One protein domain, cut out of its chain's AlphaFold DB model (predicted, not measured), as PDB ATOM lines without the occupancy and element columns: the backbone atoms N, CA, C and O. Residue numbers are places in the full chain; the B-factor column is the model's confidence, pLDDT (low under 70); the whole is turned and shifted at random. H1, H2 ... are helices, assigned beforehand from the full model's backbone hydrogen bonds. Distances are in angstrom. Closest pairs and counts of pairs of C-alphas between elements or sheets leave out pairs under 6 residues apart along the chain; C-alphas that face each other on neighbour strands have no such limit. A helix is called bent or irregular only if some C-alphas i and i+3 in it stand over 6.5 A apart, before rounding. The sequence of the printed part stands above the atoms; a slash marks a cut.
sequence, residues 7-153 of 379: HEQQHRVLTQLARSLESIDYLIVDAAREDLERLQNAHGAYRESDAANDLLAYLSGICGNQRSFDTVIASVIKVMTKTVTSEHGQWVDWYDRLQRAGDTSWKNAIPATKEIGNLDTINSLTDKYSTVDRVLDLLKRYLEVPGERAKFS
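What this domain is: This is residues 7 to 153 of the 379 residues of an uncharacterized protein of Massariosphaeria phaeospora (UniProt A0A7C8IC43). Two long helices, H5 and H6, lie side by side as a hairpin, with H3 crossing both of them and H4 packed beside the last part of H6. H2 folds back with H3 into a second hairpin and also packs on H4; H1 lies at one end of the length, and residues 111 to 120, of which 119 to 120 belong to H6, stick out at the other. The printed part has 147 residues with six named helices, H1 to H6 in that order, and no named strand; its class is all helix. It is compact, with a radius of gyration of the C-alphas of 16.4 A, yet elongated, spanning 52 by 33 by 29 A.

How they stand to each other: Start at H1, residues 7 to 21, which is close to but not clearly touching H2, residues 26 to 47; C-alphas 21 and 29 are closest at 5.7 A. H2, with residues 42 to 46 alone, touches H3, residues 52 to 63, as a helical hairpin: look at Ala 42 and Leu 55, their closest C-alphas at 6.8 A, with a shallow tilt of 10 degrees, opposite ways. With residues 28 to 36 alone, H2 touches H4, residues 66 to 83, at a steep tilt of 64 degrees; C-alphas 32 and 72 are closest at 5.5 A. H3 touches H5, residues 85 to 109, about perpendicular at 90 degrees, and the closest C-alphas are Ala 52 and Ala 101 at 5.6 A; H3 takes part with residues 52 to 56 alone, H5 with 97 to 105 alone. H3 also touches H6, residues 119 to 143, about perpendicular at 82 degrees; C-alphas 60 and 128 are closest at 5.4 A, and H6 takes part with residues 128 to 132 alone. H5 and H6 form a helical hairpin at a shallow tilt of 19 degrees, with C-alphas 95 and 136 closest at 6.8 A. H4 touches H6 with residues 74 to 82 alone, and H6 touches H4 with residues 138 to 143 alone; C-alphas 78 and 142 are closest at 6.3 A. H1 is apart from H3, H5 and H6. In H1, H3 and H6 every O i to N i+4 pair is within hydrogen-bond range; in H2 17 of 18 are, in H4 11 of 14, in H5 19 of 21.

Where its parts are: Find C-alpha 7 at (21.392, -27.424, -60.967), where H1 begins; it is 21.0 A long, H2 31.0 A, H3 16.6 A and H4 25.3 A. H4 has a kink of 27 degrees near residue 73. H5 runs 35.6 A and is irregular: C-alphas 86 and 89 are 7.7 A apart. H6 runs 36.0 A to C-alpha 143 at (1.389, -25.571, -49.115).

The domain as a whole: The C-alphas of Glu 8 and Glu 115, the two farthest apart, are 53.6 A from each other. The printed part has no cut; the link from H5 to H6 is short, the other links are tight. Mean pLDDT of the printed part is 70.7, and 75 residues are under 70, among them residues 16 to 56.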
ATOM      1  N   HIS A   7      20.781 -28.757 -60.883       53.28
ATOM      2  CA  HIS A   7      21.392 -27.424 -60.967       53.28
ATOM      3  C   HIS A   7      20.858 -26.563 -62.124       53.28
ATOM      4  O   HIS A   7      20.692 -25.354 -61.975       53.28
ATOM      5  N   GLU A   8      20.556 -27.166 -63.274       66.31
ATOM      6  CA  GLU A   8      20.019 -26.438 -64.430       66.31
ATOM      7  C   GLU A   8      18.560 -26.024 -64.188       66.31
ATOM      8  O   GLU A   8      18.136 -24.930 -64.565       66.31
ATOM      9  N   GLN A   9      17.800 -26.871 -63.492       66.25
ATOM     10  CA  GLN A   9      16.428 -26.576 -63.093       66.25
ATOM     11  C   GLN A   9      16.379 -25.432 -62.069       66.25
ATOM     12  O   GLN A   9      15.589 -24.501 -62.231       66.25
ATOM     13  N   GLN A  10      17.291 -25.429 -61.093       59.53
ATOM     14  CA  GLN A  10      17.439 -24.345 -60.122       59.53
ATOM     15  C   GLN A  10      17.806 -23.011 -60.798       59.53
ATOM     16  O   GLN A  10      17.184 -21.985 -60.523       59.53
ATOM     17  N   HIS A  11      18.739 -23.021 -61.757       70.69
ATOM     18  CA  HIS A  11      19.110 -21.819 -62.510       70.69
ATOM     19  C   HIS A  11      17.936 -21.258 -63.332       70.69
ATOM     20  O   HIS A  11      17.745 -20.039 -63.411       70.69
ATOM     21  N   ARG A  12      17.105 -22.121 -63.934       71.38
ATOM     22  CA  ARG A  12      15.908 -21.682 -64.674       71.38
ATOM     23  C   ARG A  12      14.880 -21.022 -63.759       71.38
ATOM     24  O   ARG A  12      14.361 -19.972 -64.129       71.38
ATOM     25  N   VAL A  13      14.641 -21.577 -62.570       64.56
ATOM     26  CA  VAL A  13      13.727 -20.988 -61.574       64.56
ATOM     27  C   VAL A  13      14.226 -19.616 -61.122       64.56
ATOM     28  O   VAL A  13      13.453 -18.661 -61.136       64.56
ATOM     29  N   LEU A  14      15.523 -19.474 -60.827       59.34
ATOM     30  CA  LEU A  14      16.131 -18.187 -60.460       59.34
ATOM     31  C   LEU A  14      15.997 -17.138 -61.573       59.34
ATOM     32  O   LEU A  14      15.683 -15.980 -61.307       59.34
ATOM     33  N   THR A  15      16.167 -17.549 -62.830       71.62
ATOM     34  CA  THR A  15      16.015 -16.652 -63.988       71.62
ATOM     35  C   THR A  15      14.560 -16.198 -64.162       71.62
ATOM     36  O   THR A  15      14.295 -15.061 -64.548       71.62
ATOM     37  N   GLN A  16      13.601 -17.081 -63.879       67.44
ATOM     38  CA  GLN A  16      12.174 -16.779 -63.972       67.44
ATOM     39  C   GLN A  16      11.709 -15.877 -62.818       67.44
ATOM     40  O   GLN A  16      10.936 -14.946 -63.045       67.44
ATOM     41  N   LEU A  17      12.249 -16.096 -61.614       56.84
ATOM     42  CA  LEU A  17      12.088 -15.225 -60.449       56.84
ATOM     43  C   LEU A  17      12.620 -13.820 -60.722       56.84
ATOM     44  O   LEU A  17      11.882 -12.857 -60.530       56.84
ATOM     45  N   ALA A  18      13.844 -13.706 -61.244       59.19
ATOM     46  CA  ALA A  18      14.456 -12.424 -61.585       59.19
ATOM     47  C   ALA A  18      13.583 -11.613 -62.558       59.19
ATOM     48  O   ALA A  18      13.325 -10.442 -62.304       59.19
ATOM     49  N   ARG A  19      13.019 -12.251 -63.595       64.69
ATOM     50  CA  ARG A  19      12.085 -11.580 -64.522       64.69
ATOM     51  C   ARG A  19      10.750 -11.197 -63.889       64.69
ATOM     52  O   ARG A  19      10.162 -10.195 -64.274       64.69
ATOM     53  N   SER A  20      10.235 -12.001 -62.957       58.69
ATOM     54  CA  SER A  20       9.000 -11.659 -62.234       58.69
ATOM     55  C   SER A  20       9.202 -10.511 -61.244       58.69
ATOM     56  O   SER A  20       8.270  -9.758 -60.984       58.69
ATOM     57  N   LEU A  21      10.425 -10.368 -60.726       52.41
ATOM     58  CA  LEU A  21      10.819  -9.275 -59.848       52.41
ATOM     59  C   LEU A  21      11.116  -8.003 -60.651       52.41
ATOM     60  O   LEU A  21      10.701  -6.947 -60.210       52.41
ATOM     61  N   GLU A  22      11.695  -8.080 -61.856       55.78
ATOM     62  CA  GLU A  22      11.922  -6.920 -62.748       55.78
ATOM     63  C   GLU A  22      10.649  -6.121 -63.102       55.78
ATOM     64  O   GLU A  22      10.750  -4.966 -63.511       55.78
ATOM     65  N   SER A  23       9.445  -6.692 -62.943       54.62
ATOM     66  CA  SER A  23       8.186  -5.944 -63.109       54.62
ATOM     67  C   SER A  23       7.761  -5.152 -61.863       54.62
ATOM     68  O   SER A  23       6.709  -4.513 -61.871       54.62
ATOM     69  N   ILE A  24       8.521  -5.249 -60.776       50.88
ATOM     70  CA  ILE A  24       8.344  -4.557 -59.499       50.88
ATOM     71  C   ILE A  24       9.518  -3.570 -59.389       50.88
ATOM     72  O   ILE A  24      10.613  -3.872 -59.846       50.88
ATOM     73  N   ASP A  25       9.279  -2.364 -58.864       55.69
ATOM     74  CA  ASP A  25      10.241  -1.248 -58.784       55.69
ATOM     75  C   ASP A  25      11.700  -1.702 -58.527       55.69
ATOM     76  O   ASP A  25      11.943  -2.449 -57.581       55.69
ATOM     77  N   TYR A  26      12.677  -1.249 -59.325       50.50
ATOM     78  CA  TYR A  26      14.073  -1.748 -59.306       50.50
ATOM     79  C   TYR A  26      14.724  -1.748 -57.904       50.50
ATOM     80  O   TYR A  26      15.482  -2.654 -57.567       50.50
ATOM     81  N   LEU A  27      14.374  -0.782 -57.048       50.94
ATOM     82  CA  LEU A  27      14.829  -0.707 -55.650       50.94
ATOM     83  C   LEU A  27      14.289  -1.842 -54.762       50.94
ATOM     84  O   LEU A  27      14.951  -2.259 -53.814       50.94
ATOM     85  N   ILE A  28      13.093  -2.347 -55.062       53.81
ATOM     86  CA  ILE A  28      12.486  -3.490 -54.377       53.81
ATOM     87  C   ILE A  28      13.149  -4.785 -54.850       53.81
ATOM     88  O   ILE A  28      13.284  -5.711 -54.061       53.81
ATOM     89  N   VAL A  29      13.607  -4.846 -56.104       59.16
ATOM     90  CA  VAL A  29      14.251  -6.035 -56.688       59.16
ATOM     91  C   VAL A  29      15.603  -6.326 -56.056       59.16
ATOM     92  O   VAL A  29      15.865  -7.479 -55.723       59.16
ATOM     93  N   ASP A  30      16.440  -5.310 -55.849       64.31
ATOM     94  CA  ASP A  30      17.761  -5.514 -55.244       64.31
ATOM     95  C   ASP A  30      17.650  -5.901 -53.762       64.31
ATOM     96  O   ASP A  30      18.287  -6.863 -53.333       64.31
ATOM     97  N   ALA A  31      16.755  -5.248 -53.011       60.75
ATOM     98  CA  ALA A  31      16.439  -5.645 -51.638       60.75
ATOM     99  C   ALA A  31      15.842  -7.064 -51.582       60.75
ATOM    100  O   ALA A  31      16.222  -7.872 -50.737       60.75
ATOM    101  N   ALA A  32      14.959  -7.404 -52.527       60.25
ATOM    102  CA  ALA A  32      14.365  -8.730 -52.622       60.25
ATOM    103  C   ALA A  32      15.380  -9.816 -52.977       60.25
ATOM    104  O   ALA A  32      15.268 -10.936 -52.480       60.25
ATOM    105  N   ARG A  33      16.359  -9.506 -53.832       63.84
ATOM    106  CA  ARG A  33      17.441 -10.420 -54.200       63.84
ATOM    107  C   ARG A  33      18.356 -10.676 -53.009       63.84
ATOM    108  O   ARG A  33      18.648 -11.836 -52.739       63.84
ATOM    109  N   GLU A  34      18.765  -9.635 -52.288       68.31
ATOM    110  CA  GLU A  34      19.602  -9.786 -51.096       68.31
ATOM    111  C   GLU A  34      18.879 -10.595 -50.004       68.31
ATOM    112  O   GLU A  34      19.450 -11.530 -49.441       68.31
ATOM    113  N   ASP A  35      17.597 -10.312 -49.760       63.69
ATOM    114  CA  ASP A  35      16.778 -11.065 -48.804       63.69
ATOM    115  C   ASP A  35      16.543 -12.519 -49.259       63.69
ATOM    116  O   ASP A  35      16.542 -13.435 -48.432       63.69
ATOM    117  N   LEU A  36      16.400 -12.764 -50.568       61.72
ATOM    118  CA  LEU A  36      16.282 -14.107 -51.145       61.72
ATOM    119  C   LEU A  36      17.581 -14.908 -51.003       61.72
ATOM    120  O   LEU A  36      17.528 -16.071 -50.606       61.72
ATOM    121  N   GLU A  37      18.733 -14.312 -51.305       67.44
ATOM    122  CA  GLU A  37      20.042 -14.955 -51.146       67.44
ATOM    123  C   GLU A  37      20.316 -15.273 -49.677       67.44
ATOM    124  O   GLU A  37      20.736 -16.381 -49.347       67.44
ATOM    125  N   ARG A  38      19.996 -14.351 -48.764       63.62
ATOM    126  CA  ARG A  38      20.081 -14.602 -47.321       63.62
ATOM    127  C   ARG A  38      19.137 -15.719 -46.883       63.62
ATOM    128  O   ARG A  38      19.545 -16.564 -46.090       63.62
ATOM    129  N   LEU A  39      17.915 -15.781 -47.421       64.94
ATOM    130  CA  LEU A  39      16.951 -16.838 -47.100       64.94
ATOM    131  C   LEU A  39      17.436 -18.196 -47.614       64.94
ATOM    132  O   LEU A  39      17.322 -19.190 -46.905       64.94
ATOM    133  N   GLN A  40      18.017 -18.240 -48.812       67.06
ATOM    134  CA  GLN A  40      18.610 -19.452 -49.378       67.06
ATOM    135  C   GLN A  40      19.856 -19.896 -48.611       67.06
ATOM    136  O   GLN A  40      20.005 -21.089 -48.358       67.06
ATOM    137  N   ASN A  41      20.706 -18.965 -48.181       65.06
ATOM    138  CA  ASN A  41      21.871 -19.259 -47.347       65.06
ATOM    139  C   ASN A  41      21.457 -19.758 -45.956       65.06
ATOM    140  O   ASN A  41      22.016 -20.738 -45.473       65.06
ATOM    141  N   ALA A  42      20.435 -19.153 -45.340       60.09
ATOM    142  CA  ALA A  42      19.859 -19.623 -44.082       60.09
ATOM    143  C   ALA A  42      19.205 -21.004 -44.239       60.09
ATOM    144  O   ALA A  42      19.381 -21.872 -43.390       60.09
ATOM    145  N   HIS A  43      18.502 -21.241 -45.350       61.94
ATOM    146  CA  HIS A  43      17.953 -22.550 -45.693       61.94
ATOM    147  C   HIS A  43      19.058 -23.596 -45.920       61.94
ATOM    148  O   HIS A  43      18.937 -24.724 -45.451       61.94
ATOM    149  N   GLY A  44      20.156 -23.228 -46.586       64.56
ATOM    150  CA  GLY A  44      21.334 -24.077 -46.778       64.56
ATOM    151  C   GLY A  44      22.021 -24.430 -45.458       64.56
ATOM    152  O   GLY A  44      22.235 -25.605 -45.178       64.56
ATOM    153  N   ALA A  45      22.263 -23.435 -44.600       58.50
ATOM    154  CA  ALA A  45      22.816 -23.628 -43.258       58.50
ATOM    155  C   ALA A  45      21.894 -24.464 -42.350       58.50
ATOM    156  O   ALA A  45      22.360 -25.230 -41.505       58.50
ATOM    157  N   TYR A  46      20.577 -24.358 -42.541       57.50
ATOM    158  CA  TYR A  46      19.581 -25.166 -41.839       57.50
ATOM    159  C   TYR A  46      19.530 -26.611 -42.345       57.50
ATOM    160  O   TYR A  46      19.382 -27.538 -41.557       57.50
ATOM    161  N   ARG A  47      19.687 -26.843 -43.654       59.06
ATOM    162  CA  ARG A  47      19.720 -28.200 -44.224       59.06
ATOM    163  C   ARG A  47      20.836 -29.053 -43.610       59.06
ATOM    164  O   ARG A  47      20.700 -30.272 -43.551       59.06
ATOM    165  N   GLU A  48      21.908 -28.409 -43.158       57.47
ATOM    166  CA  GLU A  48      23.093 -29.053 -42.592       57.47
ATOM    167  C   GLU A  48      23.162 -28.994 -41.054       57.47
ATOM    168  O   GLU A  48      24.039 -29.629 -40.468       57.47
ATOM    169  N   SER A  49      22.237 -28.299 -40.377       52.19
ATOM    170  CA  SER A  49      22.230 -28.189 -38.912       52.19
ATOM    171  C   SER A  49      20.854 -28.457 -38.295       52.19
ATOM    172  O   SER A  49      19.825 -27.977 -38.758       52.19
ATOM    173  N   ASP A  50      20.825 -29.155 -37.158       56.69
ATOM    174  CA  ASP A  50      19.620 -29.309 -36.319       56.69
ATOM    175  C   ASP A  50      19.175 -27.987 -35.644       56.69
ATOM    176  O   ASP A  50      18.299 -27.961 -34.773       56.69
ATOM    177  N   ALA A  51      19.767 -26.853 -36.020       60.53
ATOM    178  CA  ALA A  51      19.622 -25.587 -35.328       60.53
ATOM    179  C   ALA A  51      18.384 -24.818 -35.807       60.53
ATOM    180  O   ALA A  51      18.450 -23.731 -36.375       60.53
ATOM    181  N   ALA A  52      17.199 -25.339 -35.500       61.53
ATOM    182  CA  ALA A  52      15.956 -24.594 -35.697       61.53
ATOM    183  C   ALA A  52      15.904 -23.269 -34.900       61.53
ATOM    184  O   ALA A  52      15.156 -22.354 -35.246       61.53
ATOM    185  N   ASN A  53      16.764 -23.129 -33.888       64.44
ATOM    186  CA  ASN A  53      17.014 -21.872 -33.184       64.44
ATOM    187  C   ASN A  53      17.712 -20.814 -34.056       64.44
ATOM    188  O   ASN A  53      17.377 -19.636 -33.936       64.44
ATOM    189  N   ASP A  54      18.615 -21.212 -34.955       68.94
ATOM    190  CA  ASP A  54      19.340 -20.284 -35.834       68.94
ATOM    191  C   ASP A  54      18.404 -19.713 -36.895       68.94
ATOM    192  O   ASP A  54      18.442 -18.523 -37.204       68.94
ATOM    193  N   LEU A  55      17.468 -20.532 -37.376       66.00
ATOM    194  CA  LEU A  55      16.411 -20.091 -38.278       66.00
ATOM    195  C   LEU A  55      15.432 -19.129 -37.589       66.00
ATOM    196  O   LEU A  55      15.048 -18.122 -38.178       66.00
ATOM    197  N   LEU A  56      15.049 -19.386 -36.335       68.88
ATOM    198  CA  LEU A  56      14.242 -18.442 -35.551       68.88
ATOM    199  C   LEU A  56      14.985 -17.128 -35.293       68.88
ATOM    200  O   LEU A  56      14.366 -16.062 -35.304       68.88
ATOM    201  N   ALA A  57      16.296 -17.187 -35.051       70.12
ATOM    202  CA  ALA A  57      17.140 -16.005 -34.924       70.12
ATOM    203  C   ALA A  57      17.190 -15.222 -36.245       70.12
ATOM    204  O   ALA A  57      16.963 -14.011 -36.243       70.12
ATOM    205  N   TYR A  58      17.370 -15.917 -37.368       70.50
ATOM    206  CA  TYR A  58      17.365 -15.340 -38.708       70.50
ATOM    207  C   TYR A  58      16.028 -14.675 -39.052       70.50
ATOM    208  O   TYR A  58      16.002 -13.487 -39.369       70.50
ATOM    209  N   LEU A  59      14.913 -15.401 -38.911       68.69
ATOM    210  CA  LEU A  59      13.572 -14.861 -39.138       68.69
ATOM    211  C   LEU A  59      13.353 -13.622 -38.271       68.69
ATOM    212  O   LEU A  59      12.952 -12.588 -38.790       68.69
ATOM    213  N   SER A  60      13.721 -13.664 -36.987       67.56
ATOM    214  CA  SER A  60      13.596 -12.488 -36.120       67.56
ATOM    215  C   SER A  60      14.437 -11.287 -36.564       67.56
ATOM    216  O   SER A  60      13.997 -10.154 -36.394       67.56
ATOM    217  N   GLY A  61      15.602 -11.516 -37.177       69.25
ATOM    218  CA  GLY A  61      16.463 -10.457 -37.708       69.25
ATOM    219  C   GLY A  61      15.893  -9.777 -38.954       69.25
ATOM    220  O   GLY A  61      15.986  -8.559 -39.081       69.25
ATOM    221  N   ILE A  62      15.248 -10.533 -39.849       63.12
ATOM    222  CA  ILE A  62      14.607  -9.970 -41.052       63.12
ATOM    223  C   ILE A  62      13.350  -9.168 -40.692       63.12
ATOM    224  O   ILE A  62      13.031  -8.151 -41.308       63.12
ATOM    225  N   CYS A  63      12.619  -9.626 -39.678       60.25
ATOM    226  CA  CYS A  63      11.303  -9.099 -39.330       60.25
ATOM    227  C   CYS A  63      11.337  -7.708 -38.682       60.25
ATOM    228  O   CYS A  63      10.308  -7.038 -38.653       60.25
ATOM    229  N   GLY A  64      12.516  -7.221 -38.275       62.03
ATOM    230  CA  GLY A  64      12.702  -5.836 -37.827       62.03
ATOM    231  C   GLY A  64      12.344  -4.782 -38.887       62.03
ATOM    232  O   GLY A  64      12.179  -3.612 -38.556       62.03
ATOM    233  N   ASN A  65      12.176  -5.181 -40.155       62.09
ATOM    234  CA  ASN A  65      11.703  -4.323 -41.234       62.09
ATOM    235  C   ASN A  65      10.382  -4.859 -41.820       62.09
ATOM    236  O   ASN A  65      10.343  -5.418 -42.918       62.09
ATOM    237  N   GLN A  66       9.283  -4.688 -41.075       63.38
ATOM    238  CA  GLN A  66       7.938  -5.216 -41.375       63.38
ATOM    239  C   GLN A  66       7.461  -4.954 -42.821       63.38
ATOM    240  O   GLN A  66       6.737  -5.760 -43.399       63.38
ATOM    241  N   ARG A  67       7.919  -3.858 -43.443       60.03
ATOM    242  CA  ARG A  67       7.603  -3.504 -44.836       60.03
ATOM    243  C   ARG A  67       8.251  -4.440 -45.867       60.03
ATOM    244  O   ARG A  67       7.624  -4.708 -46.892       60.03
ATOM    245  N   SER A  68       9.462  -4.944 -45.598       62.25
ATOM    246  CA  SER A  68      10.137  -5.929 -46.465       62.25
ATOM    247  C   SER A  68       9.436  -7.286 -46.390       62.25
ATOM    248  O   SER A  68       9.186  -7.934 -47.406       62.25
ATOM    249  N   PHE A  69       9.009  -7.675 -45.186       67.00
ATOM    250  CA  PHE A  69       8.368  -8.963 -44.938       67.00
ATOM    251  C   PHE A  69       7.111  -9.187 -45.802       67.00
ATOM    252  O   PHE A  69       7.010 -10.193 -46.511       67.00
ATOM    253  N   ASP A  70       6.175  -8.234 -45.790       67.00
ATOM    254  CA  ASP A  70       4.878  -8.388 -46.464       67.00
ATOM    255  C   ASP A  70       4.985  -8.397 -48.000       67.00
ATOM    256  O   ASP A  70       4.141  -8.987 -48.677       67.00
ATOM    257  N   THR A  71       6.012  -7.759 -48.568       68.75
ATOM    258  CA  THR A  71       6.155  -7.610 -50.025       68.75
ATOM    259  C   THR A  71       7.108  -8.629 -50.633       68.75
ATOM    260  O   THR A  71       6.765  -9.280 -51.625       68.75
ATOM    261  N   VAL A  72       8.279  -8.813 -50.031       67.19
ATOM    262  CA  VAL A  72       9.347  -9.652 -50.576       67.19
ATOM    263  C   VAL A  72       9.155 -11.102 -50.160       67.19
ATOM    264  O   VAL A  72       9.040 -11.983 -51.011       67.19
ATOM    265  N   ILE A  73       9.058 -11.368 -48.857       69.31
ATOM    266  CA  ILE A  73       9.098 -12.738 -48.332       69.31
ATOM    267  C   ILE A  73       7.834 -13.504 -48.707       69.31
ATOM    268  O   ILE A  73       7.918 -14.649 -49.146       69.31
ATOM    269  N   ALA A  74       6.662 -12.871 -48.625       72.69
ATOM    270  CA  ALA A  74       5.414 -13.496 -49.058       72.69
ATOM    271  C   ALA A  74       5.442 -13.881 -50.550       72.69
ATOM    272  O   ALA A  74       4.954 -14.952 -50.924       72.69
ATOM    273  N   SER A  75       6.035 -13.032 -51.395       72.81
ATOM    274  CA  SER A  75       6.190 -13.284 -52.833       72.81
ATOM    275  C   SER A  75       7.200 -14.397 -53.102       72.81
ATOM    276  O   SER A  75       6.916 -15.301 -53.886       72.81
ATOM    277  N   VAL A  76       8.334 -14.389 -52.401       71.62
ATOM    278  CA  VAL A  76       9.364 -15.430 -52.487       71.62
ATOM    279  C   VAL A  76       8.809 -16.784 -52.058       71.62
ATOM    280  O   VAL A  76       8.917 -17.742 -52.819       71.62
ATOM    281  N   ILE A  77       8.157 -16.864 -50.892       74.31
ATOM    282  CA  ILE A  77       7.540 -18.102 -50.398       74.31
ATOM    283  C   ILE A  77       6.526 -18.616 -51.418       74.31
ATOM    284  O   ILE A  77       6.573 -19.784 -51.787       74.31
ATOM    285  N   LYS A  78       5.644 -17.746 -51.925       77.19
ATOM    286  CA  LYS A  78       4.645 -18.111 -52.936       77.19
ATOM    287  C   LYS A  78       5.272 -18.679 -54.205       77.19
ATOM    288  O   LYS A  78       4.717 -19.608 -54.787       77.19
ATOM    289  N   VAL A  79       6.359 -18.081 -54.685       74.31
ATOM    290  CA  VAL A  79       7.019 -18.561 -55.898       74.31
ATOM    291  C   VAL A  79       7.703 -19.890 -55.613       74.31
ATOM    292  O   VAL A  79       7.404 -20.848 -56.312       74.31
ATOM    293  N   MET A  80       8.506 -19.986 -54.553       70.38
ATOM    294  CA  MET A  80       9.241 -21.203 -54.188       70.38
ATOM    295  C   MET A  80       8.314 -22.409 -53.990       70.38
ATOM    296  O   MET A  80       8.563 -23.469 -54.564       70.38
ATOM    297  N   THR A  81       7.205 -22.242 -53.261       73.00
ATOM    298  CA  THR A  81       6.238 -23.330 -53.028       73.00
ATOM    299  C   THR A  81       5.503 -23.751 -54.301       73.00
ATOM    300  O   THR A  81       5.164 -24.923 -54.445       73.00
ATOM    301  N   LYS A  82       5.288 -22.832 -55.254       71.56
ATOM    302  CA  LYS A  82       4.631 -23.133 -56.536       71.56
ATOM    303  C   LYS A  82       5.570 -23.696 -57.596       71.56
ATOM    304  O   LYS A  82       5.146 -24.533 -58.388       71.56
ATOM    305  N   THR A  83       6.805 -23.210 -57.676       67.50
ATOM    306  CA  THR A  83       7.742 -23.598 -58.740       67.50
ATOM    307  C   THR A  83       8.422 -24.925 -58.460       67.50
ATOM    308  O   THR A  83       8.847 -25.587 -59.404       67.50
ATOM    309  N   VAL A  84       8.518 -25.329 -57.192       68.81
ATOM    310  CA  VAL A  84       9.246 -26.536 -56.798       68.81
ATOM    311  C   VAL A  84       8.289 -27.593 -56.253       68.81
ATOM    312  O   VAL A  84       8.372 -28.027 -55.108       68.81
ATOM    313  N   THR A  85       7.363 -28.047 -57.100       67.25
ATOM    314  CA  THR A  85       6.434 -29.143 -56.766       67.25
ATOM    315  C   THR A  85       7.161 -30.427 -56.355       67.25
ATOM    316  O   THR A  85       6.652 -31.176 -55.525       67.25
ATOM    317  N   SER A  86       8.380 -30.654 -56.860       70.56
ATOM    318  CA  SER A  86       9.242 -31.777 -56.464       70.56
ATOM    319  C   SER A  86       9.755 -31.699 -55.023       70.56
ATOM    320  O   SER A  86      10.198 -32.710 -54.488       70.56
ATOM    321  N   GLU A  87       9.702 -30.528 -54.386       78.31
ATOM    322  CA  GLU A  87      10.161 -30.309 -53.007       78.31
ATOM    323  C   GLU A  87       9.009 -30.050 -52.035       78.31
ATOM    324  O   GLU A  87       9.252 -29.747 -50.871       78.31
ATOM    325  N   HIS A  88       7.754 -30.210 -52.464       80.00
ATOM    326  CA  HIS A  88       6.590 -29.973 -51.609       80.00
ATOM    327  C   HIS A  88       6.679 -30.715 -50.264       80.00
ATOM    328  O   HIS A  88       6.470 -30.113 -49.216       80.00
ATOM    329  N   GLY A  89       7.086 -31.991 -50.280       82.44
ATOM    330  CA  GLY A  89       7.292 -32.769 -49.053       82.44
ATOM    331  C   GLY A  89       8.366 -32.182 -48.129       82.44
ATOM    332  O   GLY A  89       8.171 -32.145 -46.921       82.44
ATOM    333  N   GLN A  90       9.452 -31.636 -48.686       82.12
ATOM    334  CA  GLN A  90      10.502 -30.986 -47.891       82.12
ATOM    335  C   GLN A  90       9.996 -29.693 -47.245       82.12
ATOM    336  O   GLN A  90      10.335 -29.407 -46.102       82.12
ATOM    337  N   TRP A  91       9.153 -28.929 -47.945       82.50
ATOM    338  CA  TRP A  91       8.536 -27.724 -47.392       82.50
ATOM    339  C   TRP A  91       7.529 -28.025 -46.281       82.50
ATOM    340  O   TRP A  91       7.461 -27.266 -45.316       82.50
ATOM    341  N   VAL A  92       6.774 -29.122 -46.387       85.81
ATOM    342  CA  VAL A  92       5.881 -29.589 -45.315       85.81
ATOM    343  C   VAL A  92       6.693 -30.023 -44.092       85.81
ATOM    344  O   VAL A  92       6.435 -29.543 -42.989       85.81
ATOM    345  N   ASP A  93       7.741 -30.829 -44.289       83.69
ATOM    346  CA  ASP A  93       8.653 -31.223 -43.208       83.69
ATOM    347  C   ASP A  93       9.310 -30.003 -42.548       83.69
ATOM    348  O   ASP A  93       9.467 -29.943 -41.324       83.69
ATOM    349  N   TRP A  94       9.697 -29.014 -43.354       82.50
ATOM    350  CA  TRP A  94      10.288 -27.768 -42.880       82.50
ATOM    351  C   TRP A  94       9.296 -26.940 -42.063       82.50
ATOM    352  O   TRP A  94       9.637 -26.481 -40.973       82.50
ATOM    353  N   TYR A  95       8.061 -26.804 -42.545       85.25
ATOM    354  CA  TYR A  95       6.969 -26.155 -41.827       85.25
ATOM    355  C   TYR A  95       6.744 -26.806 -40.448       85.25
ATOM    356  O   TYR A  95       6.732 -26.102 -39.435       85.25
ATOM    357  N   ASP A  96       6.688 -28.140 -40.374       84.56
ATOM    358  CA  ASP A  96       6.488 -28.872 -39.115       84.56
ATOM    359  C   ASP A  96       7.669 -28.727 -38.144       84.56
ATOM    360  O   ASP A  96       7.495 -28.690 -36.919       84.56
ATOM    361  N   ARG A  97       8.901 -28.671 -38.658       82.81
ATOM    362  CA  ARG A  97      10.095 -28.432 -37.833       82.81
ATOM    363  C   ARG A  97      10.135 -27.002 -37.312       82.81
ATOM    364  O   ARG A  97      10.402 -26.810 -36.128       82.81
ATOM    365  N   LEU A  98       9.842 -26.017 -38.160       83.44
ATOM    366  CA  LEU A  98       9.804 -24.608 -37.775       83.44
ATOM    367  C   LEU A  98       8.723 -24.357 -36.717       83.44
ATOM    368  O   LEU A  98       8.978 -23.665 -35.730       83.44
ATOM    369  N   GLN A  99       7.555 -24.982 -36.869       85.31
ATOM    370  CA  GLN A  99       6.500 -24.942 -35.864       85.31
ATOM    371  C   GLN A  99       6.958 -25.557 -34.531       85.31
ATOM    372  O   GLN A  99       6.901 -24.896 -33.498       85.31
ATOM    373  N   ARG A 100       7.509 -26.773 -34.523       83.94
ATOM    374  CA  ARG A 100       8.016 -27.384 -33.275       83.94
ATOM    375  C   ARG A 100       9.123 -26.561 -32.615       83.94
ATOM    376  O   ARG A 100       9.187 -26.470 -31.387       83.94
ATOM    377  N   ALA A 101       9.986 -25.955 -33.420       83.88
ATOM    378  CA  ALA A 101      11.081 -25.136 -32.936       83.88
ATOM    379  C   ALA A 101      10.590 -23.858 -32.268       83.88
ATOM    380  O   ALA A 101      11.035 -23.550 -31.165       83.88
ATOM    381  N   GLY A 102       9.659 -23.132 -32.890       84.12
ATOM    382  CA  GLY A 102       9.125 -21.921 -32.278       84.12
ATOM    383  C   GLY A 102       8.326 -22.218 -31.008       84.12
ATOM    384  O   GLY A 102       8.421 -21.448 -30.060       84.12
ATOM    385  N   ASP A 103       7.645 -23.368 -30.920       82.38
ATOM    386  CA  ASP A 103       6.878 -23.762 -29.735       82.38
ATOM    387  C   ASP A 103       7.842 -24.059 -28.587       82.38
ATOM    388  O   ASP A 103       7.649 -23.618 -27.454       82.38
ATOM    389  N   THR A 104       8.921 -24.780 -28.893       83.19
ATOM    390  CA  THR A 104       9.994 -25.077 -27.940       83.19
ATOM    391  C   THR A 104      10.698 -23.799 -27.489       83.19
ATOM    392  O   THR A 104      10.908 -23.588 -26.294       83.19
ATOM    393  N   SER A 105      11.025 -22.912 -28.429       83.81
ATOM    394  CA  SER A 105      11.709 -21.651 -28.153       83.81
ATOM    395  C   SER A 105      10.840 -20.714 -27.309       83.81
ATOM    396  O   SER A 105      11.328 -20.156 -26.327       83.81
ATOM    397  N   TRP A 106       9.536 -20.622 -27.594       83.38
ATOM    398  CA  TRP A 106       8.579 -19.858 -26.787       83.38
ATOM    399  C   TRP A 106       8.492 -20.401 -25.359       83.38
ATOM    400  O   TRP A 106       8.648 -19.646 -24.400       83.38
ATOM    401  N   LYS A 107       8.332 -21.722 -25.202       81.56
ATOM    402  CA  LYS A 107       8.279 -22.383 -23.886       81.56
ATOM    403  C   LYS A 107       9.559 -22.184 -23.071       81.56
ATOM    404  O   LYS A 107       9.487 -22.084 -21.847       81.56
ATOM    405  N   ASN A 108      10.710 -22.102 -23.736       82.25
ATOM    406  CA  ASN A 108      11.996 -21.824 -23.098       82.25
ATOM    407  C   ASN A 108      12.169 -20.341 -22.745       82.25
ATOM    408  O   ASN A 108      12.736 -20.027 -21.701       82.25
ATOM    409  N   ALA A 109      11.687 -19.434 -23.598       78.44
ATOM    410  CA  ALA A 109      11.767 -17.991 -23.385       78.44
ATOM    411  C   ALA A 109      10.802 -17.507 -22.298       78.44
ATOM    412  O   ALA A 109      11.116 -16.575 -21.558       78.44
ATOM    413  N   ILE A 110       9.658 -18.179 -22.158       76.38
ATOM    414  CA  ILE A 110       8.676 -17.940 -21.102       76.38
ATOM    415  C   ILE A 110       8.493 -19.238 -20.305       76.38
ATOM    416  O   ILE A 110       7.468 -19.921 -20.423       76.38
ATOM    417  N   PRO A 111       9.489 -19.612 -19.472       73.75
ATOM    418  CA  PRO A 111       9.366 -20.785 -18.629       73.75
ATOM    419  C   PRO A 111       8.195 -20.565 -17.684       73.75
ATOM    420  O   PRO A 111       8.150 -19.574 -16.954       73.75
ATOM    421  N   ALA A 112       7.279 -21.528 -17.628       64.50
ATOM    422  CA  ALA A 112       6.144 -21.433 -16.717       64.50
ATOM    423  C   ALA A 112       6.581 -21.279 -15.253       64.50
ATOM    424  O   ALA A 112       5.815 -20.753 -14.453       64.50
ATOM    425  N   THR A 113       7.788 -21.725 -14.897       66.38
ATOM    426  CA  THR A 113       8.319 -21.765 -13.530       66.38
ATOM    427  C   THR A 113       9.172 -20.560 -13.135       66.38
ATOM    428  O   THR A 113       9.394 -20.380 -11.943       66.38
ATOM    429  N   LYS A 114       9.645 -19.733 -14.080       72.12
ATOM    430  CA  LYS A 114      10.552 -18.611 -13.779       72.12
ATOM    431  C   LYS A 114       9.842 -17.265 -13.847       72.12
ATOM    432  O   LYS A 114       8.947 -17.044 -14.666       72.12
ATOM    433  N   GLU A 115      10.250 -16.352 -12.977       61.66
ATOM    434  CA  GLU A 115       9.866 -14.944 -13.034       61.66
ATOM    435  C   GLU A 115      10.437 -14.280 -14.297       61.66
ATOM    436  O   GLU A 115      11.553 -14.590 -14.713       61.66
ATOM    437  N   ILE A 116       9.648 -13.418 -14.952       64.62
ATOM    438  CA  ILE A 116      10.120 -12.699 -16.145       64.62
ATOM    439  C   ILE A 116      10.737 -11.396 -15.648       64.62
ATOM    440  O   ILE A 116      10.047 -10.594 -15.033       64.62
ATOM    441  N   GLY A 117      12.039 -11.216 -15.870       58.75
ATOM    442  CA  GLY A 117      12.799 -10.132 -15.242       58.75
ATOM    443  C   GLY A 117      12.527  -8.723 -15.781       58.75
ATOM    444  O   GLY A 117      12.835  -7.763 -15.084       58.75
ATOM    445  N   ASN A 118      11.977  -8.571 -16.995       76.06
ATOM    446  CA  ASN A 118      11.665  -7.261 -17.585       76.06
ATOM    447  C   ASN A 118      10.514  -7.359 -18.613       76.06
ATOM    448  O   ASN A 118      10.467  -8.300 -19.409       76.06
ATOM    449  N   LEU A 119       9.608  -6.375 -18.604       66.81
ATOM    450  CA  LEU A 119       8.496  -6.215 -19.547       66.81
ATOM    451  C   LEU A 119       8.982  -5.957 -20.986       66.81
ATOM    452  O   LEU A 119       8.381  -6.458 -21.934       66.81
ATOM    453  N   ASP A 120      10.104  -5.252 -21.154       71.62
ATOM    454  CA  ASP A 120      10.688  -4.979 -22.479       71.62
ATOM    455  C   ASP A 120      11.054  -6.276 -23.211       71.62
ATOM    456  O   ASP A 120      10.854  -6.416 -24.420       71.62
ATOM    457  N   THR A 121      11.514  -7.275 -22.452       75.38
ATOM    458  CA  THR A 121      11.811  -8.612 -22.967       75.38
ATOM    459  C   THR A 121      10.545  -9.298 -23.476       75.38
ATOM    460  O   THR A 121      10.591  -9.973 -24.498       75.38
ATOM    461  N   ILE A 122       9.399  -9.104 -22.812       73.88
ATOM    462  CA  ILE A 122       8.117  -9.686 -23.237       73.88
ATOM    463  C   ILE A 122       7.652  -9.060 -24.549       73.88
ATOM    464  O   ILE A 122       7.239  -9.790 -25.446       73.88
ATOM    465  N   ASN A 123       7.752  -7.738 -24.687       74.62
ATOM    466  CA  ASN A 123       7.366  -7.048 -25.919       74.62
ATOM    467  C   ASN A 123       8.241  -7.487 -27.099       74.62
ATOM    468  O   ASN A 123       7.715  -7.852 -28.148       74.62
ATOM    469  N   SER A 124       9.561  -7.550 -26.900       77.56
ATOM    470  CA  SER A 124      10.497  -8.037 -27.920       77.56
ATOM    471  C   SER A 124      10.238  -9.499 -28.301       77.56
ATOM    472  O   SER A 124      10.257  -9.844 -29.483       77.56
ATOM    473  N   LEU A 125       9.943 -10.363 -27.324       79.12
ATOM    474  CA  LEU A 125       9.571 -11.751 -27.592       79.12
ATOM    475  C   LEU A 125       8.246 -11.825 -28.355       79.12
ATOM    476  O   LEU A 125       8.159 -12.534 -29.350       79.12
ATOM    477  N   THR A 126       7.229 -11.081 -27.931       79.75
ATOM    478  CA  THR A 126       5.905 -11.092 -28.566       79.75
ATOM    479  C   THR A 126       6.001 -10.675 -30.028       79.75
ATOM    480  O   THR A 126       5.506 -11.387 -30.897       79.75
ATOM    481  N   ASP A 127       6.718  -9.589 -30.319       78.00
ATOM    482  CA  ASP A 127       6.939  -9.119 -31.687       78.00
ATOM    483  C   ASP A 127       7.675 -10.171 -32.536       78.00
ATOM    484  O   ASP A 127       7.210 -10.566 -33.614       78.00
ATOM    485  N   LYS A 128       8.749 -10.745 -31.974       81.44
ATOM    486  CA  LYS A 128       9.515 -11.834 -32.588       81.44
ATOM    487  C   LYS A 128       8.628 -13.022 -32.966       81.44
ATOM    488  O   LYS A 128       8.649 -13.442 -34.121       81.44
ATOM    489  N   TYR A 129       7.843 -13.566 -32.036       84.19
ATOM    490  CA  TYR A 129       7.025 -14.759 -32.300       84.19
ATOM    491  C   TYR A 129       5.779 -14.468 -33.136       84.19
ATOM    492  O   TYR A 129       5.387 -15.325 -33.929       84.19
ATOM    493  N   SER A 130       5.214 -13.260 -33.048       81.19
ATOM    494  CA  SER A 130       4.108 -12.842 -33.914       81.19
ATOM    495  C   SER A 130       4.485 -12.939 -35.391       81.19
ATOM    496  O   SER A 130       3.671 -13.342 -36.224       81.19
ATOM    497  N   THR A 131       5.744 -12.635 -35.718       78.94
ATOM    498  CA  THR A 131       6.177 -12.663 -37.109       78.94
ATOM    499  C   THR A 131       6.460 -14.077 -37.596       78.94
ATOM    500  O   THR A 131       6.073 -14.422 -38.711       78.94
ATOM    501  N   VAL A 132       7.032 -14.945 -36.753       82.56
ATOM    502  CA  VAL A 132       7.165 -16.375 -37.091       82.56
ATOM    503  C   VAL A 132       5.781 -17.005 -37.313       82.56
ATOM    504  O   VAL A 132       5.611 -17.799 -38.237       82.56
ATOM    505  N   ASP A 133       4.767 -16.606 -36.537       84.81
ATOM    506  CA  ASP A 133       3.390 -17.073 -36.729       84.81
ATOM    507  C   ASP A 133       2.823 -16.659 -38.096       84.81
ATOM    508  O   ASP A 133       2.243 -17.487 -38.799       84.81
ATOM    509  N   ARG A 134       3.082 -15.418 -38.535       82.81
ATOM    510  CA  ARG A 134       2.711 -14.948 -39.882       82.81
ATOM    511  C   ARG A 134       3.410 -15.733 -40.992       82.81
ATOM    512  O   ARG A 134       2.763 -16.064 -41.987       82.81
ATOM    513  N   VAL A 135       4.702 -16.046 -40.838       82.31
ATOM    514  CA  VAL A 135       5.451 -16.881 -41.803       82.31
ATOM    515  C   VAL A 135       4.772 -18.237 -41.961       82.31
ATOM    516  O   VAL A 135       4.514 -18.674 -43.083       82.31
ATOM    517  N   LEU A 136       4.461 -18.899 -40.847       85.62
ATOM    518  CA  LEU A 136       3.844 -20.222 -40.867       85.62
ATOM    519  C   LEU A 136       2.425 -20.196 -41.439       85.62
ATOM    520  O   LEU A 136       2.072 -21.090 -42.205       85.62
ATOM    521  N   ASP A 137       1.631 -19.163 -41.152       85.69
ATOM    522  CA  ASP A 137       0.300 -19.004 -41.750       85.69
ATOM    523  C   ASP A 137       0.370 -18.825 -43.276       85.69
ATOM    524  O   ASP A 137      -0.443 -19.399 -44.009       85.69
ATOM    525  N   LEU A 138       1.362 -18.079 -43.775       84.50
ATOM    526  CA  LEU A 138       1.610 -17.950 -45.212       84.50
ATOM    527  C   LEU A 138       2.050 -19.279 -45.828       84.50
ATOM    528  O   LEU A 138       1.489 -19.688 -46.844       84.50
ATOM    529  N   LEU A 139       3.015 -19.965 -45.213       84.81
ATOM    530  CA  LEU A 139       3.498 -21.265 -45.685       84.81
ATOM    531  C   LEU A 139       2.367 -22.274 -45.766       84.81
ATOM    532  O   LEU A 139       2.172 -22.873 -46.816       84.81
ATOM    533  N   LYS A 140       1.570 -22.395 -44.707       87.50
ATOM    534  CA  LYS A 140       0.410 -23.278 -44.688       87.50
ATOM    535  C   LYS A 140      -0.554 -22.975 -45.828       87.50
ATOM    536  O   LYS A 140      -0.990 -23.891 -46.518       87.50
ATOM    537  N   ARG A 141      -0.891 -21.694 -46.025       86.56
ATOM    538  CA  ARG A 141      -1.810 -21.270 -47.089       86.56
ATOM    539  C   ARG A 141      -1.292 -21.671 -48.469       86.56
ATOM    540  O   ARG A 141      -2.093 -22.045 -49.315       86.56
ATOM    541  N   TYR A 142       0.015 -21.576 -48.702       84.88
ATOM    542  CA  TYR A 142       0.607 -21.911 -49.997       84.88
ATOM    543  C   TYR A 142       0.908 -23.398 -50.187       84.88
ATOM    544  O   TYR A 142       0.899 -23.866 -51.320       84.88
ATOM    545  N   LEU A 143       1.169 -24.127 -49.104       85.19
ATOM    546  CA  LEU A 143       1.389 -25.571 -49.115       85.19
ATOM    547  C   LEU A 143       0.080 -26.365 -49.043       85.19
ATOM    548  O   LEU A 143       0.121 -27.584 -49.093       85.19
ATOM    549  N   GLU A 144      -1.073 -25.705 -48.904       89.31
ATOM    550  CA  GLU A 144      -2.387 -26.360 -48.832       89.31
ATOM    551  C   GLU A 144      -2.441 -27.486 -47.777       89.31
ATOM    552  O   GLU A 144      -3.169 -28.466 -47.928       89.31
ATOM    553  N   VAL A 145      -1.670 -27.347 -46.688       84.12
ATOM    554  CA  VAL A 145      -1.588 -28.374 -45.641       84.12
ATOM    555  C   VAL A 145      -2.971 -28.522 -44.990       84.12
ATOM    556  O   VAL A 145      -3.499 -27.533 -44.460       84.12
ATOM    557  N   PRO A 146      -3.580 -29.722 -45.025       84.75
ATOM    558  CA  PRO A 146      -4.922 -29.935 -44.506       84.75
ATOM    559  C   PRO A 146      -4.975 -29.802 -42.978       84.75
ATOM    560  O   PRO A 146      -4.012 -30.090 -42.271       84.75
ATOM    561  N   GLY A 147      -6.145 -29.403 -42.470       84.00
ATOM    562  CA  GLY A 147      -6.418 -29.248 -41.037       84.00
ATOM    563  C   GLY A 147      -6.249 -27.816 -40.530       84.00
ATOM    564  O   GLY A 147      -5.663 -26.961 -41.192       84.00
ATOM    565  N   GLU A 148      -6.792 -27.517 -39.350       76.00
ATOM    566  CA  GLU A 148      -6.492 -26.268 -38.649       76.00
ATOM    567  C   GLU A 148      -5.106 -26.366 -38.014       76.00
ATOM    568  O   GLU A 148      -4.716 -27.390 -37.460       76.00
ATOM    569  N   ARG A 149      -4.321 -25.297 -38.149       74.38
ATOM    570  CA  ARG A 149      -2.986 -25.255 -37.565       74.38
ATOM    571  C   ARG A 149      -3.219 -24.853 -36.127       74.38
ATOM    572  O   ARG A 149      -3.796 -23.789 -35.905       74.38
ATOM    573  N   ALA A 150      -2.755 -25.665 -35.184       63.50
ATOM    574  CA  ALA A 150      -2.520 -25.174 -33.838       63.50
ATOM    575  C   ALA A 150      -1.532 -24.015 -33.996       63.50
ATOM    576  O   ALA A 150      -0.379 -24.243 -34.363       63.50
ATOM    577  N   LYS A 151      -2.009 -22.769 -33.892       64.25
ATOM    578  CA  LYS A 151      -1.142 -21.586 -33.980       64.25
ATOM    579  C   LYS A 151      -0.025 -21.725 -32.956       64.25
ATOM    580  O   LYS A 151      -0.167 -22.524 -32.027       64.25
ATOM    581  N   PHE A 152       1.061 -20.956 -33.113       59.97
ATOM    582  CA  PHE A 152       2.040 -20.861 -32.030       59.97
ATOM    583  C   PHE A 152       1.274 -20.642 -30.743       59.97
ATOM    584  O   PHE A 152       0.492 -19.700 -30.675       59.97
ATOM    585  N   SER A 153       1.429 -21.633 -29.867       56.81
ATOM    586  CA  SER A 153       0.445 -22.190 -28.935       56.81
ATOM    587  C   SER A 153      -0.829 -21.384 -28.612       56.81
ATOM    588  O   SER A 153      -0.810 -20.167 -28.440       56.81
TER     589      SER A 153